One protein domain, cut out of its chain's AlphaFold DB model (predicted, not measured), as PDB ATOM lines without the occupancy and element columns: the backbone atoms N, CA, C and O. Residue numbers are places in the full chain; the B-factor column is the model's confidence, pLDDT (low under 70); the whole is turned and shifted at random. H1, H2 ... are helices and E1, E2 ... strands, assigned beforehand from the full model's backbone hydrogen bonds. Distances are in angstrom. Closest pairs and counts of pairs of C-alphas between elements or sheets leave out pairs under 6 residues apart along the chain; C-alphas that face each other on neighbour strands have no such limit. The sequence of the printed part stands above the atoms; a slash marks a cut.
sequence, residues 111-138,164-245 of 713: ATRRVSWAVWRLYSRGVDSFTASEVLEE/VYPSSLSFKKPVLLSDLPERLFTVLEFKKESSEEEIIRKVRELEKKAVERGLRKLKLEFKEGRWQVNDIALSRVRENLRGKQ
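AT A GLANCE: This is residues 111 to 138 and 164 to 245 of the 713 residues of an uncharacterized protein of Methanomicrobia archaeon (UniProt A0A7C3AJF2). One long helix, H4, is the spine of the model and joins two unequal lobes. Toward its last residues lies the larger lobe, where the first residues of H1 meet the last ones of H4 at a corner, H2 packs on residues 207 to 212 of H4, H5 packs on H1, and the small hairpin of E1 and E2 lies beside the end of H4; at its first residues lies the smaller lobe, H3 with the long unnamed stretch of residues 164 to 179 before it. The turn of residues 192 to 197, of which 196 and 197 belong to H4, sticks out at the smaller lobe. The printed part has 110 residues, with five named helices and two named strands in the order H1 H2 H3 H4 E1 E2 H5; the sheet is E1 - E2, antiparallel, and the class is mostly helix. The whole is only just compact, close to loose, with a radius of gyration of the C-alphas of 15.6 A and spans of 46 by 34 by 19 A.

IN THESE COORDINATES: The sheet is made of strand E1, residues 221 to 223, 6.3 A from first to last C-alpha, and strand E2, residues 226 to 228, 6.4 A. Before it runs H4, residues 196 to 217, 32.1 A long, from C-alpha 196 at (118.915, 16.160, 148.135) to C-alpha 217 at (144.453, 29.319, 133.820). H5, residues 231 to 241, measures 15.2 A and ends with C-alpha 241 at (141.966, 42.260, 139.170). H1, residues 111 to 124, measures 19.9 A and begins with C-alpha 111 at (134.663, 33.114, 136.131). H2, residues 132 to 137, measures 8.9 A, and H3, residues 180 to 188, measures 12.6 A.

HOW THE PARTS SIT: E1 and E2 form a hairpin, antiparallel at 140 degrees between their directions. N 228 and O 221 are within hydrogen-bond range at 2.8 A, and so are N 223 and O 226 at 2.9 A. Residues 129 to 130 form a short antiparallel pairing with residues 227 to 228 of E2. The closest C-alphas of H4 and E2 are those of Leu 215 and Trp 227, 7.7 A apart. H4 touches H1 with residues 211 to 217 alone, about perpendicular at 81 degrees; the closest C-alphas are those of Thr 112 and Gly 214, 5.0 A apart. H4 touches H2 with residues 207 to 212 alone, at a steep tilt of 66 degrees, opposite ways; the C-alphas of Ala 132 and Lys 208 come closest, at 6.2 A. H1 touches H2 about perpendicular, at 87 degrees, closest at the C-alphas of Ala 118 and Val 135, 5.9 A apart. H1 touches H5 at a steep tilt of 61 degrees, opposite ways; the closest C-alphas are those of Ser 116 and Val 237, 5.0 A apart. H4 and H5 are near each other, with 5 pairs of C-alphas within 10 A. H4 touches H3 with residues 199 to 203 alone, only just about perpendicular at 73 degrees, closest at the C-alphas of Val 187 and Val 203, 6.5 A apart. H3 is apart from H1, H2, H5, E1 and E2. Each O i to N i+4 pair is within hydrogen-bond range in H1, H2, H4 and H5, and 4 of 5 are in H3.

THE WHOLE: The two C-alphas farthest apart, those of Glu 193 and Asp 231, are 46.6 A apart. Residues 139 to 163 are not printed, and C-alphas 138 and 164 stand 28.9 A apart across this cut, which lies in the link from H2 to H3. Of the links that are printed whole, H4 to E1, E1 to E2 and E2 to H5 are tight, H1 to H2 and H3 to H4 are short, and none is long. The mean pLDDT of the printed part is 83.1; it is under 70 at residues 164 to 173, 189 to 194 and 243 to 245.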
ATOM      1  N   ALA A 111     134.354  34.162 135.153       90.44
ATOM      2  CA  ALA A 111     134.663  33.114 136.131       90.44
ATOM      3  C   ALA A 111     136.147  33.116 136.544       90.44
ATOM      4  O   ALA A 111     136.468  32.934 137.710       90.44
ATOM      5  N   THR A 112     137.057  33.392 135.600       90.50
ATOM      6  CA  THR A 112     138.505  33.429 135.889       90.50
ATOM      7  C   THR A 112     138.859  34.601 136.808       90.50
ATOM      8  O   THR A 112     139.728  34.467 137.664       90.50
ATOM      9  N   ARG A 113     138.169  35.740 136.675       92.06
ATOM     10  CA  ARG A 113     138.409  36.924 137.515       92.06
ATOM     11  C   ARG A 113     137.796  36.791 138.894       92.06
ATOM     12  O   ARG A 113     138.440  37.187 139.854       92.06
ATOM     13  N   ARG A 114     136.622  36.160 139.005       94.31
ATOM     14  CA  ARG A 114     136.066  35.761 140.307       94.31
ATOM     15  C   ARG A 114     137.043  34.850 141.057       94.31
ATOM     16  O   ARG A 114     137.389  35.141 142.194       94.31
ATOM     17  N   VAL A 115     137.583  33.825 140.386       96.00
ATOM     18  CA  VAL A 115     138.628  32.956 140.962       96.00
ATOM     19  C   VAL A 115     139.892  33.747 141.314       96.00
ATOM     20  O   VAL A 115     140.446  33.543 142.386       96.00
ATOM     21  N   SER A 116     140.323  34.686 140.466       95.12
ATOM     22  CA  SER A 116     141.475  35.556 140.769       95.12
ATOM     23  C   SER A 116     141.249  36.379 142.038       95.12
ATOM     24  O   SER A 116     142.168  36.531 142.831       95.12
ATOM     25  N   TRP A 117     140.029  36.881 142.246       96.44
ATOM     26  CA  TRP A 117     139.668  37.637 143.442       96.44
ATOM     27  C   TRP A 117     139.715  36.751 144.688       96.44
ATOM     28  O   TRP A 117     140.368  37.120 145.658       96.44
ATOM     29  N   ALA A 118     139.133  35.550 144.640       96.56
ATOM     30  CA  ALA A 118     139.221  34.595 145.748       96.56
ATOM     31  C   ALA A 118     140.681  34.258 146.109       96.56
ATOM     32  O   ALA A 118     141.064  34.336 147.273       96.56
ATOM     33  N   VAL A 119     141.519  33.979 145.103       96.38
ATOM     34  CA  VAL A 119     142.958  33.727 145.295       96.38
ATOM     35  C   VAL A 119     143.663  34.933 145.916       96.38
ATOM     36  O   VAL A 119     144.427  34.770 146.861       96.38
ATOM     37  N   TRP A 120     143.404  36.145 145.416       95.81
ATOM     38  CA  TRP A 120     143.996  37.369 145.961       95.81
ATOM     39  C   TRP A 120     143.609  37.601 147.415       95.81
ATOM     40  O   TRP A 120     144.464  37.963 148.218       95.81
ATOM     41  N   ARG A 121     142.344  37.356 147.767       94.75
ATOM     42  CA  ARG A 121     141.856  37.501 149.138       94.75
ATOM     43  C   ARG A 121     142.576  36.543 150.086       94.75
ATOM     44  O   ARG A 121     143.102  36.999 151.098       94.75
ATOM     45  N   LEU A 122     142.665  35.258 149.737       94.44
ATOM     46  CA  LEU A 122     143.404  34.257 150.518       94.44
ATOM     47  C   LEU A 122     144.886  34.637 150.657       94.44
ATOM     48  O   LEU A 122     145.407  34.714 151.769       94.44
ATOM     49  N   TYR A 123     145.529  34.990 149.543       94.31
ATOM     50  CA  TYR A 123     146.932  35.400 149.519       94.31
ATOM     51  C   TYR A 123     147.198  36.640 150.383       94.31
ATOM     52  O   TYR A 123     148.137  36.667 151.174       94.31
ATOM     53  N   SER A 124     146.334  37.655 150.301       91.50
ATOM     54  CA  SER A 124     146.455  38.894 151.083       91.50
ATOM     55  C   SER A 124     146.297  38.697 152.596       91.50
ATOM     56  O   SER A 124     146.702  39.561 153.370       91.50
ATOM     57  N   ARG A 125     145.744  37.553 153.016       91.69
ATOM     58  CA  ARG A 125     145.623  37.126 154.418       91.69
ATOM     59  C   ARG A 125     146.780  36.235 154.878       91.69
ATOM     60  O   ARG A 125     146.729  35.706 155.981       91.69
ATOM     61  N   GLY A 126     147.810  36.069 154.046       90.12
ATOM     62  CA  GLY A 126     148.984  35.252 154.349       90.12
ATOM     63  C   GLY A 126     148.842  33.772 153.991       90.12
ATOM     64  O   GLY A 126     149.676  32.981 154.414       90.12
ATOM     65  N   VAL A 127     147.816  33.381 153.222       91.69
ATOM     66  CA  VAL A 127     147.634  31.994 152.762       91.69
ATOM     67  C   VAL A 127     148.157  31.853 151.332       91.69
ATOM     68  O   VAL A 127     147.481  32.211 150.366       91.69
ATOM     69  N   ASP A 128     149.363  31.315 151.184       89.81
ATOM     70  CA  ASP A 128     150.040  31.097 149.896       89.81
ATOM     71  C   ASP A 128     149.776  29.707 149.279       89.81
ATOM     72  O   ASP A 128     150.085  29.472 148.106       89.81
ATOM     73  N   SER A 129     149.151  28.803 150.039       92.94
ATOM     74  CA  SER A 129     148.780  27.453 149.618       92.94
ATOM     75  C   SER A 129     147.372  27.072 150.079       92.94
ATOM     76  O   SER A 129     147.074  27.119 151.271       92.94
ATOM     77  N   PHE A 130     146.511  26.622 149.161       95.38
ATOM     78  CA  PHE A 130     145.106  26.283 149.446       95.38
ATOM     79  C   PHE A 130     144.544  25.182 148.537       95.38
ATOM     80  O   PHE A 130     145.000  24.937 147.422       95.38
ATOM     81  N   THR A 131     143.513  24.497 149.004       94.94
ATOM     82  CA  THR A 131     142.708  23.526 148.265       94.94
ATOM     83  C   THR A 131     141.678  24.232 147.378       94.94
ATOM     84  O   THR A 131     141.332  25.396 147.570       94.94
ATOM     85  N   ALA A 132     141.134  23.513 146.392       92.81
ATOM     86  CA  ALA A 132     140.037  24.045 145.580       92.81
ATOM     87  C   ALA A 132     138.764  24.317 146.407       92.81
ATOM     88  O   ALA A 132     137.968  25.165 146.014       92.81
ATOM     89  N   SER A 133     138.584  23.619 147.536       91.94
ATOM     90  CA  SER A 133     137.460  23.823 148.453       91.94
ATOM     91  C   SER A 133     137.577  25.151 149.207       91.94
ATOM     92  O   SER A 133     136.619  25.912 149.197       91.94
ATOM     93  N   GLU A 134     138.761  25.493 149.733       93.81
ATOM     94  CA  GLU A 134     139.017  26.793 150.391       93.81
ATOM     95  C   GLU A 134     138.767  27.979 149.434       93.81
ATOM     96  O   GLU A 134     138.221  29.007 149.819       93.81
ATOM     97  N   VAL A 135     139.093  27.835 148.143       94.75
ATOM     98  CA  VAL A 135     138.758  28.856 147.127       94.75
ATOM     99  C   VAL A 135     137.254  28.899 146.846       94.75
ATOM    100  O   VAL A 135     136.700  29.960 146.554       94.75
ATOM    101  N   LEU A 136     136.585  27.746 146.887       94.00
ATOM    102  CA  LEU A 136     135.154  27.645 146.621       94.00
ATOM    103  C   LEU A 136     134.313  28.274 147.738       94.00
ATOM    104  O   LEU A 136     133.281  28.877 147.440       94.00
ATOM    105  N   GLU A 137     134.775  28.206 148.986       92.94
ATOM    106  CA  GLU A 137     134.152  28.863 150.142       92.94
ATOM    107  C   GLU A 137     134.015  30.381 149.967       92.94
ATOM    108  O   GLU A 137     133.092  30.970 150.520       92.94
ATOM    109  N   GLU A 138     134.869  31.011 149.153       93.38
ATOM    110  CA  GLU A 138     134.809  32.440 148.806       93.38
ATOM    111  C   GLU A 138     133.873  32.758 147.625       93.38
ATOM    112  O   GLU A 138     133.605  33.925 147.336       93.38
ATOM    113  N   VAL A 164     110.319  29.601 131.994       49.78
ATOM    114  CA  VAL A 164     111.146  30.784 132.312       49.78
ATOM    115  C   VAL A 164     112.587  30.632 131.815       49.78
ATOM    116  O   VAL A 164     113.200  31.612 131.388       49.78
ATOM    117  N   TYR A 165     113.122  29.410 131.818       51.34
ATOM    118  CA  TYR A 165     114.446  29.087 131.291       51.34
ATOM    119  C   TYR A 165     114.321  28.026 130.197       51.34
ATOM    120  O   TYR A 165     114.419  26.834 130.487       51.34
ATOM    121  N   PRO A 166     114.156  28.426 128.922       48.16
ATOM    122  CA  PRO A 166     114.216  27.480 127.823       48.16
ATOM    123  C   PRO A 166     115.548  26.735 127.900       48.16
ATOM    124  O   PRO A 166     116.613  27.363 127.911       48.16
ATOM    125  N   SER A 167     115.496  25.406 127.891       45.81
ATOM    126  CA  SER A 167     116.634  24.471 127.940       45.81
ATOM    127  C   SER A 167     117.703  24.686 126.850       45.81
ATOM    128  O   SER A 167     118.703  23.987 126.797       45.81
ATOM    129  N   SER A 168     117.559  25.684 125.975       42.16
ATOM    130  CA  SER A 168     118.578  26.111 125.008       42.16
ATOM    131  C   SER A 168     119.460  27.287 125.481       42.16
ATOM    132  O   SER A 168     120.513  27.531 124.880       42.16
ATOM    133  N   LEU A 169     119.081  28.007 126.549       40.75
ATOM    134  CA  LEU A 169     119.772  29.209 127.054       40.75
ATOM    135  C   LEU A 169     120.655  28.953 128.293       40.75
ATOM    136  O   LEU A 169     121.690  29.610 128.432       40.75
ATOM    137  N   SER A 170     120.313  27.986 129.153       47.25
ATOM    138  CA  SER A 170     121.018  27.714 130.423       47.25
ATOM    139  C   SER A 170     122.409  27.074 130.245       47.25
ATOM    140  O   SER A 170     123.338  27.371 130.996       47.25
ATOM    141  N   PHE A 171     122.619  26.270 129.197       49.09
ATOM    142  CA  PHE A 171     123.820  25.428 129.042       49.09
ATOM    143  C   PHE A 171     125.120  26.146 128.644       49.09
ATOM    144  O   PHE A 171     126.178  25.515 128.571       49.09
ATOM    145  N   LYS A 172     125.093  27.452 128.352       57.00
ATOM    146  CA  LYS A 172     126.295  28.176 127.880       57.00
ATOM    147  C   LYS A 172     127.048  28.923 128.978       57.00
ATOM    148  O   LYS A 172     128.197  29.316 128.758       57.00
ATOM    149  N   LYS A 173     126.437  29.137 130.143       68.62
ATOM    150  CA  LYS A 173     127.007  29.962 131.214       68.62
ATOM    151  C   LYS A 173     127.824  29.089 132.184       68.62
ATOM    152  O   LYS A 173     127.326  28.076 132.661       68.62
ATOM    153  N   PRO A 174     129.097  29.421 132.475       83.19
ATOM    154  CA  PRO A 174     129.882  28.703 133.480       83.19
ATOM    155  C   PRO A 174     129.197  28.707 134.855       83.19
ATOM    156  O   PRO A 174     128.788  29.772 135.302       83.19
ATOM    157  N   VAL A 175     129.195  27.568 135.563       88.56
ATOM    158  CA  VAL A 175     128.522  27.386 136.872       88.56
ATOM    159  C   VAL A 175     128.837  28.485 137.905       88.56
ATOM    160  O   VAL A 175     127.947  28.944 138.605       88.56
ATOM    161  N   LEU A 176     130.074  29.000 137.947       90.06
ATOM    162  CA  LEU A 176     130.479  30.080 138.870       90.06
ATOM    163  C   LEU A 176     129.876  31.457 138.538       90.06
ATOM    164  O   LEU A 176     129.969  32.382 139.346       90.06
ATOM    165  N   LEU A 177     129.326  31.624 137.335       89.88
ATOM    166  CA  LEU A 177     128.580  32.813 136.919       89.88
ATOM    167  C   LEU A 177     127.075  32.628 137.093       89.88
ATOM    168  O   LEU A 177     126.345  33.620 137.064       89.88
ATOM    169  N   SER A 178     126.630  31.382 137.233       88.12
ATOM    170  CA  SER A 178     125.233  31.040 137.422       88.12
ATOM    171  C   SER A 178     124.762  31.404 138.826       88.12
ATOM    172  O   SER A 178     125.545  31.324 139.785       88.12
ATOM    173  N   ASP A 179     123.505  31.826 138.930       87.81
ATOM    174  CA  ASP A 179     122.839  32.021 140.220       87.81
ATOM    175  C   ASP A 179     122.429  30.684 140.856       87.81
ATOM    176  O   ASP A 179     122.659  29.612 140.293       87.81
ATOM    177  N   LEU A 180     121.881  30.740 142.068       89.12
ATOM    178  CA  LEU A 180     121.578  29.543 142.844       89.12
ATOM    179  C   LEU A 180     120.561  28.613 142.143       89.12
ATOM    180  O   LEU A 180     120.897  27.436 141.968       89.12
ATOM    181  N   PRO A 181     119.394  29.093 141.664       83.81
ATOM    182  CA  PRO A 181     118.476  28.265 140.880       83.81
ATOM    183  C   PRO A 181     119.098  27.687 139.601       83.81
ATOM    184  O   PRO A 181     118.945  26.495 139.334       83.81
ATOM    185  N   GLU A 182     119.852  28.483 138.833       83.25
ATOM    186  CA  GLU A 182     120.529  28.030 137.607       83.25
ATOM    187  C   GLU A 182     121.521  26.880 137.897       83.25
ATOM    188  O   GLU A 182     121.647  25.938 137.105       83.25
ATOM    189  N   ARG A 183     122.230  26.926 139.037       87.69
ATOM    190  CA  ARG A 183     123.169  25.865 139.454       87.69
ATOM    191  C   ARG A 183     122.453  24.558 139.786       87.69
ATOM    192  O   ARG A 183     122.911  23.507 139.338       87.69
ATOM    193  N   LEU A 184     121.346  24.621 140.528       85.69
ATOM    194  CA  LEU A 184     120.527  23.446 140.853       85.69
ATOM    195  C   LEU A 184     119.909  22.841 139.587       85.69
ATOM    196  O   LEU A 184     120.010  21.633 139.366       85.69
ATOM    197  N   PHE A 185     119.370  23.687 138.706       77.69
ATOM    198  CA  PHE A 185     118.779  23.268 137.433       77.69
ATOM    199  C   PHE A 185     119.771  22.499 136.549       77.69
ATOM    200  O   PHE A 185     119.444  21.442 136.014       77.69
ATOM    201  N   THR A 186     121.023  22.970 136.493       76.75
ATOM    202  CA  THR A 186     122.107  22.320 135.735       76.75
ATOM    203  C   THR A 186     122.355  20.871 136.173       76.75
ATOM    204  O   THR A 186     122.883  20.088 135.390       76.75
ATOM    205  N   VAL A 187     122.027  20.494 137.412       78.81
ATOM    206  CA  VAL A 187     122.168  19.115 137.914       78.81
ATOM    207  C   VAL A 187     120.875  18.325 137.741       78.81
ATOM    208  O   VAL A 187     120.911  17.165 137.330       78.81
ATOM    209  N   LEU A 188     119.749  18.965 138.033       72.62
ATOM    210  CA  LEU A 188     118.415  18.379 138.027       72.62
ATOM    211  C   LEU A 188     117.975  17.905 136.624       72.62
ATOM    212  O   LEU A 188     117.385  16.833 136.509       72.62
ATOM    213  N   GLU A 189     118.344  18.595 135.538       65.00
ATOM    214  CA  GLU A 189     118.072  18.113 134.166       65.00
ATOM    215  C   GLU A 189     118.744  16.765 133.834       65.00
ATOM    216  O   GLU A 189     118.270  16.039 132.959       65.00
ATOM    217  N   PHE A 190     119.822  16.393 134.535       58.00
ATOM    218  CA  PHE A 190     120.557  15.146 134.286       58.00
ATOM    219  C   PHE A 190     120.095  13.967 135.149       58.00
ATOM    220  O   PHE A 190     120.473  12.831 134.850       58.00
ATOM    221  N   LYS A 191     119.308  14.196 136.210       58.81
ATOM    222  CA  LYS A 191     118.841  13.137 137.117       58.81
ATOM    223  C   LYS A 191     117.419  13.416 137.617       58.81
ATOM    224  O   LYS A 191     117.222  14.256 138.484       58.81
ATOM    225  N   LYS A 192     116.438  12.670 137.091       55.00
ATOM    226  CA  LYS A 192     115.012  12.800 137.459       55.00
ATOM    227  C   LYS A 192     114.658  12.252 138.850       55.00
ATOM    228  O   LYS A 192     113.634  12.643 139.388       55.00
ATOM    229  N   GLU A 193     115.496  11.394 139.433       53.44
ATOM    230  CA  GLU A 193     115.323  10.846 140.785       53.44
ATOM    231  C   GLU A 193     116.688  10.839 141.487       53.44
ATOM    232  O   GLU A 193     117.608  10.118 141.093       53.44
ATOM    233  N   SER A 194     116.888  11.714 142.467       64.81
ATOM    234  CA  SER A 194     118.117  11.797 143.271       64.81
ATOM    235  C   SER A 194     117.785  12.384 144.633       64.81
ATOM    236  O   SER A 194     116.916  13.250 144.720       64.81
ATOM    237  N   SER A 195     118.469  11.925 145.686       78.62
ATOM    238  CA  SER A 195     118.325  12.544 147.007       78.62
ATOM    239  C   SER A 195     118.882  13.971 146.993       78.62
ATOM    240  O   SER A 195     119.724  14.320 146.155       78.62
ATOM    241  N   GLU A 196     118.429  14.793 147.935       82.38
ATOM    242  CA  GLU A 196     118.915  16.160 148.135       82.38
ATOM    243  C   GLU A 196     120.448  16.215 148.243       82.38
ATOM    244  O   GLU A 196     121.109  16.990 147.544       82.38
ATOM    245  N   GLU A 197     121.040  15.323 149.037       84.88
ATOM    246  CA  GLU A 197     122.486  15.243 149.249       84.88
ATOM    247  C   GLU A 197     123.228  14.889 147.962       84.88
ATOM    248  O   GLU A 197     124.337  15.370 147.718       84.88
ATOM    249  N   GLU A 198     122.630  14.055 147.111       84.31
ATOM    250  CA  GLU A 198     123.235  13.686 145.841       84.31
ATOM    251  C   GLU A 198     123.249  14.859 144.852       84.31
ATOM    252  O   GLU A 198     124.254  15.055 144.153       84.31
ATOM    253  N   ILE A 199     122.183  15.664 144.831       84.62
ATOM    254  CA  ILE A 199     122.083  16.874 144.007       84.62
ATOM    255  C   ILE A 199     123.123  17.900 144.461       84.62
ATOM    256  O   ILE A 199     123.937  18.347 143.645       84.62
ATOM    257  N   ILE A 200     123.168  18.212 145.760       89.19
ATOM    258  CA  ILE A 200     124.124  19.174 146.329       89.19
ATOM    259  C   ILE A 200     125.561  18.709 146.077       89.19
ATOM    260  O   ILE A 200     126.381  19.471 145.555       89.19
ATOM    261  N   ARG A 201     125.870  17.428 146.326       89.81
ATOM    262  CA  ARG A 201     127.193  16.849 146.038       89.81
ATOM    263  C   ARG A 201     127.584  17.035 144.573       89.81
ATOM    264  O   ARG A 201     128.747  17.321 144.276       89.81
ATOM    265  N   LYS A 202     126.634  16.890 143.645       88.44
ATOM    266  CA  LYS A 202     126.913  17.055 142.216       88.44
ATOM    267  C   LYS A 202     127.136  18.515 141.826       88.44
ATOM    268  O   LYS A 202     128.046  18.778 141.035       88.44
ATOM    269  N   VAL A 203     126.388  19.456 142.407       90.06
ATOM    270  CA  VAL A 203     126.646  20.899 142.247       90.06
ATOM    271  C   VAL A 203     128.068  21.218 142.711       90.06
ATOM    272  O   VAL A 203     128.854  21.768 141.936       90.06
ATOM    273  N   ARG A 204     128.453  20.770 143.913       92.31
ATOM    274  CA  ARG A 204     129.808  20.961 144.462       92.31
ATOM    275  C   ARG A 204     130.901  20.401 143.554       92.31
ATOM    276  O   ARG A 204     131.932  21.044 143.356       92.31
ATOM    277  N   GLU A 205     130.677  19.240 142.940       91.06
ATOM    278  CA  GLU A 205     131.614  18.657 141.973       91.06
ATOM    279  C   GLU A 205     131.811  19.557 140.735       91.06
ATOM    280  O   GLU A 205     132.942  19.765 140.283       91.06
ATOM    281  N   LEU A 206     130.726  20.114 140.180       90.31
ATOM    282  CA  LEU A 206     130.781  21.018 139.023       90.31
ATOM    283  C   LEU A 206     131.495  22.329 139.357       90.31
ATOM    284  O   LEU A 206     132.308  22.820 138.564       90.31
ATOM    285  N   GLU A 207     131.222  22.879 140.536       93.75
ATOM    286  CA  GLU A 207     131.864  24.090 141.032       93.75
ATOM    287  C   GLU A 207     133.360  23.898 141.244       93.75
ATOM    288  O   GLU A 207     134.158  24.683 140.726       93.75
ATOM    289  N   LYS A 208     133.752  22.805 141.910       94.00
ATOM    290  CA  LYS A 208     135.157  22.445 142.115       94.00
ATOM    291  C   LYS A 208     135.896  22.333 140.783       94.00
ATOM    292  O   LYS A 208     136.945  22.953 140.606       94.00
ATOM    293  N   LYS A 209     135.316  21.650 139.788       92.12
ATOM    294  CA  LYS A 209     135.890  21.573 138.428       92.12
ATOM    295  C   LYS A 209     136.018  22.947 137.766       92.12
ATOM    296  O   LYS A 209     136.933  23.179 136.974       92.12
ATOM    297  N   ALA A 210     135.094  23.873 138.017       90.94
ATOM    298  CA  ALA A 210     135.179  25.229 137.484       90.94
ATOM    299  C   ALA A 210     136.281  26.056 138.164       90.94
ATOM    300  O   ALA A 210     137.029  26.739 137.457       90.94
ATOM    301  N   VAL A 211     136.429  25.938 139.486       95.00
ATOM    302  CA  VAL A 211     137.516  26.556 140.257       95.00
ATOM    303  C   VAL A 211     138.869  26.028 139.790       95.00
ATOM    304  O   VAL A 211     139.715  26.820 139.386       95.00
ATOM    305  N   GLU A 212     139.053  24.707 139.713       93.44
ATOM    306  CA  GLU A 212     140.305  24.093 139.247       93.44
ATOM    307  C   GLU A 212     140.682  24.540 137.827       93.44
ATOM    308  O   GLU A 212     141.846  24.831 137.549       93.44
ATOM    309  N   ARG A 213     139.703  24.671 136.919       90.69
ATOM    310  CA  ARG A 213     139.941  25.255 135.585       90.69
ATOM    311  C   ARG A 213     140.434  26.701 135.670       90.69
ATOM    312  O   ARG A 213     141.292  27.088 134.876       90.69
ATOM    313  N   GLY A 214     139.900  27.496 136.594       90.50
ATOM    314  CA  GLY A 214     140.362  28.857 136.874       90.50
ATOM    315  C   GLY A 214     141.797  28.884 137.404       90.50
ATOM    316  O   GLY A 214     142.636  29.574 136.830       90.50
ATOM    317  N   LEU A 215     142.105  28.071 138.416       93.94
ATOM    318  CA  LEU A 215     143.440  27.982 139.022       93.94
ATOM    319  C   LEU A 215     144.508  27.554 138.001       93.94
ATOM    320  O   LEU A 215     145.562  28.183 137.900       93.94
ATOM    321  N   ARG A 216     144.197  26.584 137.127       90.69
ATOM    322  CA  ARG A 216     145.082  26.193 136.009       90.69
ATOM    323  C   ARG A 216     145.323  27.331 135.015       90.69
ATOM    324  O   ARG A 216     146.443  27.500 134.535       90.69
ATOM    325  N   LYS A 217     144.299  28.136 134.696       88.25
ATOM    326  CA  LYS A 217     144.453  29.319 133.820       88.25
ATOM    327  C   LYS A 217     145.352  30.385 134.443       88.25
ATOM    328  O   LYS A 217     146.077  31.067 133.716       88.25
ATOM    329  N   LEU A 218     145.327  30.498 135.766       89.69
ATOM    330  CA  LEU A 218     146.193  31.388 136.532       89.69
ATOM    331  C   LEU A 218     147.618  30.850 136.700       89.69
ATOM    332  O   LEU A 218     148.461  31.598 137.166       89.69
ATOM    333  N   LYS A 219     147.917  29.623 136.248       90.56
ATOM    334  CA  LYS A 219     149.249  28.996 136.336       90.56
ATOM    335  C   LYS A 219     149.737  28.766 137.773       90.56
ATOM    336  O   LYS A 219     150.941  28.757 138.002       90.56
ATOM    337  N   LEU A 220     148.815  28.534 138.711       92.12
ATOM    338  CA  LEU A 220     149.185  28.030 140.033       92.12
ATOM    339  C   LEU A 220     149.755  26.614 139.909       92.12
ATOM    340  O   LEU A 220     149.303  25.823 139.072       92.12
ATOM    341  N   GLU A 221     150.720  26.294 140.761       89.38
ATOM    342  CA  GLU A 221     151.305  24.957 140.848       89.38
ATOM    343  C   GLU A 221     150.467  24.078 141.770       89.38
ATOM    344  O   GLU A 221     150.065  24.511 142.844       89.38
ATOM    345  N   PHE A 222     150.202  22.839 141.362       92.00
ATOM    346  CA  PHE A 222     149.509  21.868 142.203       92.00
ATOM    347  C   PHE A 222     150.529  20.893 142.795       92.00
ATOM    348  O   PHE A 222     151.139  20.121 142.052       92.00
ATOM    349  N   LYS A 223     150.726  20.946 144.113       89.44
ATOM    350  CA  LYS A 223     151.687  20.132 144.873       89.44
ATOM    351  C   LYS A 223     151.015  19.621 146.144       89.44
ATOM    352  O   LYS A 223     150.320  20.373 146.815       89.44
ATOM    353  N   GLU A 224     151.196  18.334 146.439       86.06
ATOM    354  CA  GLU A 224     150.718  17.704 147.686       86.06
ATOM    355  C   GLU A 224     149.218  17.937 147.977       86.06
ATOM    356  O   GLU A 224     148.795  18.120 149.113       86.06
ATOM    357  N   GLY A 225     148.382  17.962 146.934       87.19
ATOM    358  CA  GLY A 225     146.937  18.172 147.083       87.19
ATOM    359  C   GLY A 225     146.500  19.634 147.257       87.19
ATOM    360  O   GLY A 225     145.296  19.890 147.347       87.19
ATOM    361  N   ARG A 226     147.429  20.599 147.251       94.56
ATOM    362  CA  ARG A 226     147.156  22.042 147.365       94.56
ATOM    363  C   ARG A 226     147.669  22.812 146.143       94.56
ATOM    364  O   ARG A 226     148.589  22.391 145.444       94.56
ATOM    365  N   TRP A 227     147.052  23.955 145.876       94.69
ATOM    366  CA  TRP A 227     147.472  24.933 144.879       94.69
ATOM    367  C   TRP A 227     148.364  25.978 145.547       94.69
ATOM    368  O   TRP A 227     147.946  26.585 146.528       94.69
ATOM    369  N   GLN A 228     149.570  26.183 145.024       93.19
ATOM    370  CA  GLN A 228     150.549  27.151 145.518       93.19
ATOM    371  C   GLN A 228     150.588  28.393 144.622       93.19
ATOM    372  O   GLN A 228     150.573  28.291 143.386       93.19
ATOM    373  N   VAL A 229     150.643  29.569 145.246       91.81
ATOM    374  CA  VAL A 229     150.781  30.858 144.561       91.81
ATOM    375  C   VAL A 229     152.265  31.144 144.321       91.81
ATOM    376  O   VAL A 229     153.015  31.381 145.259       91.81
ATOM    377  N   ASN A 230     152.685  31.142 143.054       86.75
ATOM    378  CA  ASN A 230     154.016  31.589 142.627       86.75
ATOM    379  C   ASN A 230     153.952  33.001 142.010       86.75
ATOM    380  O   ASN A 230     152.865  33.533 141.765       86.75
ATOM    381  N   ASP A 231     155.106  33.600 141.705       83.31
ATOM    382  CA  ASP A 231     155.184  34.964 141.152       83.31
ATOM    383  C   ASP A 231     154.409  35.132 139.835       83.31
ATOM    384  O   ASP A 231     153.751  36.149 139.602       83.31
ATOM    385  N   ILE A 232     154.428  34.104 138.977       82.38
ATOM    386  CA  ILE A 232     153.699  34.099 137.700       82.38
ATOM    387  C   ILE A 232     152.187  34.144 137.955       82.38
ATOM    388  O   ILE A 232     151.465  34.918 137.315       82.38
ATOM    389  N   ALA A 233     151.701  33.324 138.887       87.62
ATOM    390  CA  ALA A 233     150.303  33.293 139.282       87.62
ATOM    391  C   ALA A 233     149.881  34.611 139.929       87.62
ATOM    392  O   ALA A 233     148.833  35.154 139.574       87.62
ATOM    393  N   LEU A 234     150.717  35.172 140.803       88.62
ATOM    394  CA  LEU A 234     150.462  36.451 141.457       88.62
ATOM    395  C   LEU A 234     150.349  37.596 140.441       88.62
ATOM    396  O   LEU A 234     149.425  38.409 140.525       88.62
ATOM    397  N   SER A 235     151.227  37.625 139.435       79.56
ATOM    398  CA  SER A 235     151.160  38.598 138.337       79.56
ATOM    399  C   SER A 235     149.848  38.486 137.557       79.56
ATOM    400  O   SER A 235     149.170  39.491 137.342       79.56
ATOM    401  N   ARG A 236     149.435  37.266 137.184       82.69
ATOM    402  CA  ARG A 236     148.168  37.018 136.465       82.69
ATOM    403  C   ARG A 236     146.936  37.357 137.297       82.69
ATOM    404  O   ARG A 236     145.933  37.819 136.755       82.69
ATOM    405  N   VAL A 237     146.986  37.099 138.603       89.94
ATOM    406  CA  VAL A 237     145.923  37.472 139.541       89.94
ATOM    407  C   VAL A 237     145.769  38.989 139.557       89.94
ATOM    408  O   VAL A 237     144.673  39.475 139.280       89.94
ATOM    409  N   ARG A 238     146.855  39.742 139.772       85.62
ATOM    410  CA  ARG A 238     146.829  41.215 139.748       85.62
ATOM    411  C   ARG A 238     146.341  41.762 138.407       85.62
ATOM    412  O   ARG A 238     145.467  42.622 138.383       85.62
ATOM    413  N   GLU A 239     146.822  41.223 137.287       81.25
ATOM    414  CA  GLU A 239     146.361  41.597 135.941       81.25
ATOM    415  C   GLU A 239     144.840  41.418 135.783       81.25
ATOM    416  O   GLU A 239     144.135  42.326 135.341       81.25
ATOM    417  N   ASN A 240     144.301  40.276 136.216       85.19
ATOM    418  CA  ASN A 240     142.865  40.006 136.171       85.19
ATOM    419  C   ASN A 240     142.043  40.941 137.068       85.19
ATOM    420  O   ASN A 240     140.913  41.287 136.699       85.19
ATOM    421  N   LEU A 241     142.595  41.344 138.216       86.94
ATOM    422  CA  LEU A 241     141.966  42.260 139.170       86.94
ATOM    423  C   LEU A 241     142.087  43.734 138.795       86.94
ATOM    424  O   LEU A 241     141.303  44.534 139.287       86.94
ATOM    425  N   ARG A 242     142.969  44.105 137.866       74.50
ATOM    426  CA  ARG A 242     142.941  45.436 137.230       74.50
ATOM    427  C   ARG A 242     141.757  45.604 136.272       74.50
ATOM    428  O   ARG A 242     141.443  46.713 135.855       74.50
ATOM    429  N   GLY A 243     141.061  44.513 135.946       63.22
ATOM    430  CA  GLY A 243     139.885  44.506 135.086       63.22
ATOM    431  C   GLY A 243     140.216  44.249 133.618       63.22
ATOM    432  O   GLY A 243     141.251  43.681 133.280       63.22
ATOM    433  N   LYS A 244     139.286  44.508 132.685       57.34
ATOM    434  CA  LYS A 244     139.628  44.396 131.256       57.34
ATOM    435  C   LYS A 244     140.567  45.567 131.003       57.34
ATOM    436  O   LYS A 244     140.100  46.696 131.053       57.34
ATOM    437  N   GLN A 245     141.820  45.305 130.631       44.31
ATOM    438  CA  GLN A 245     142.567  46.225 129.769       44.31
ATOM    439  C   GLN A 245     141.866  46.274 128.390       44.31
ATOM    440  O   GLN A 245     142.426  45.961 127.349       44.31
TER     441      GLN A 245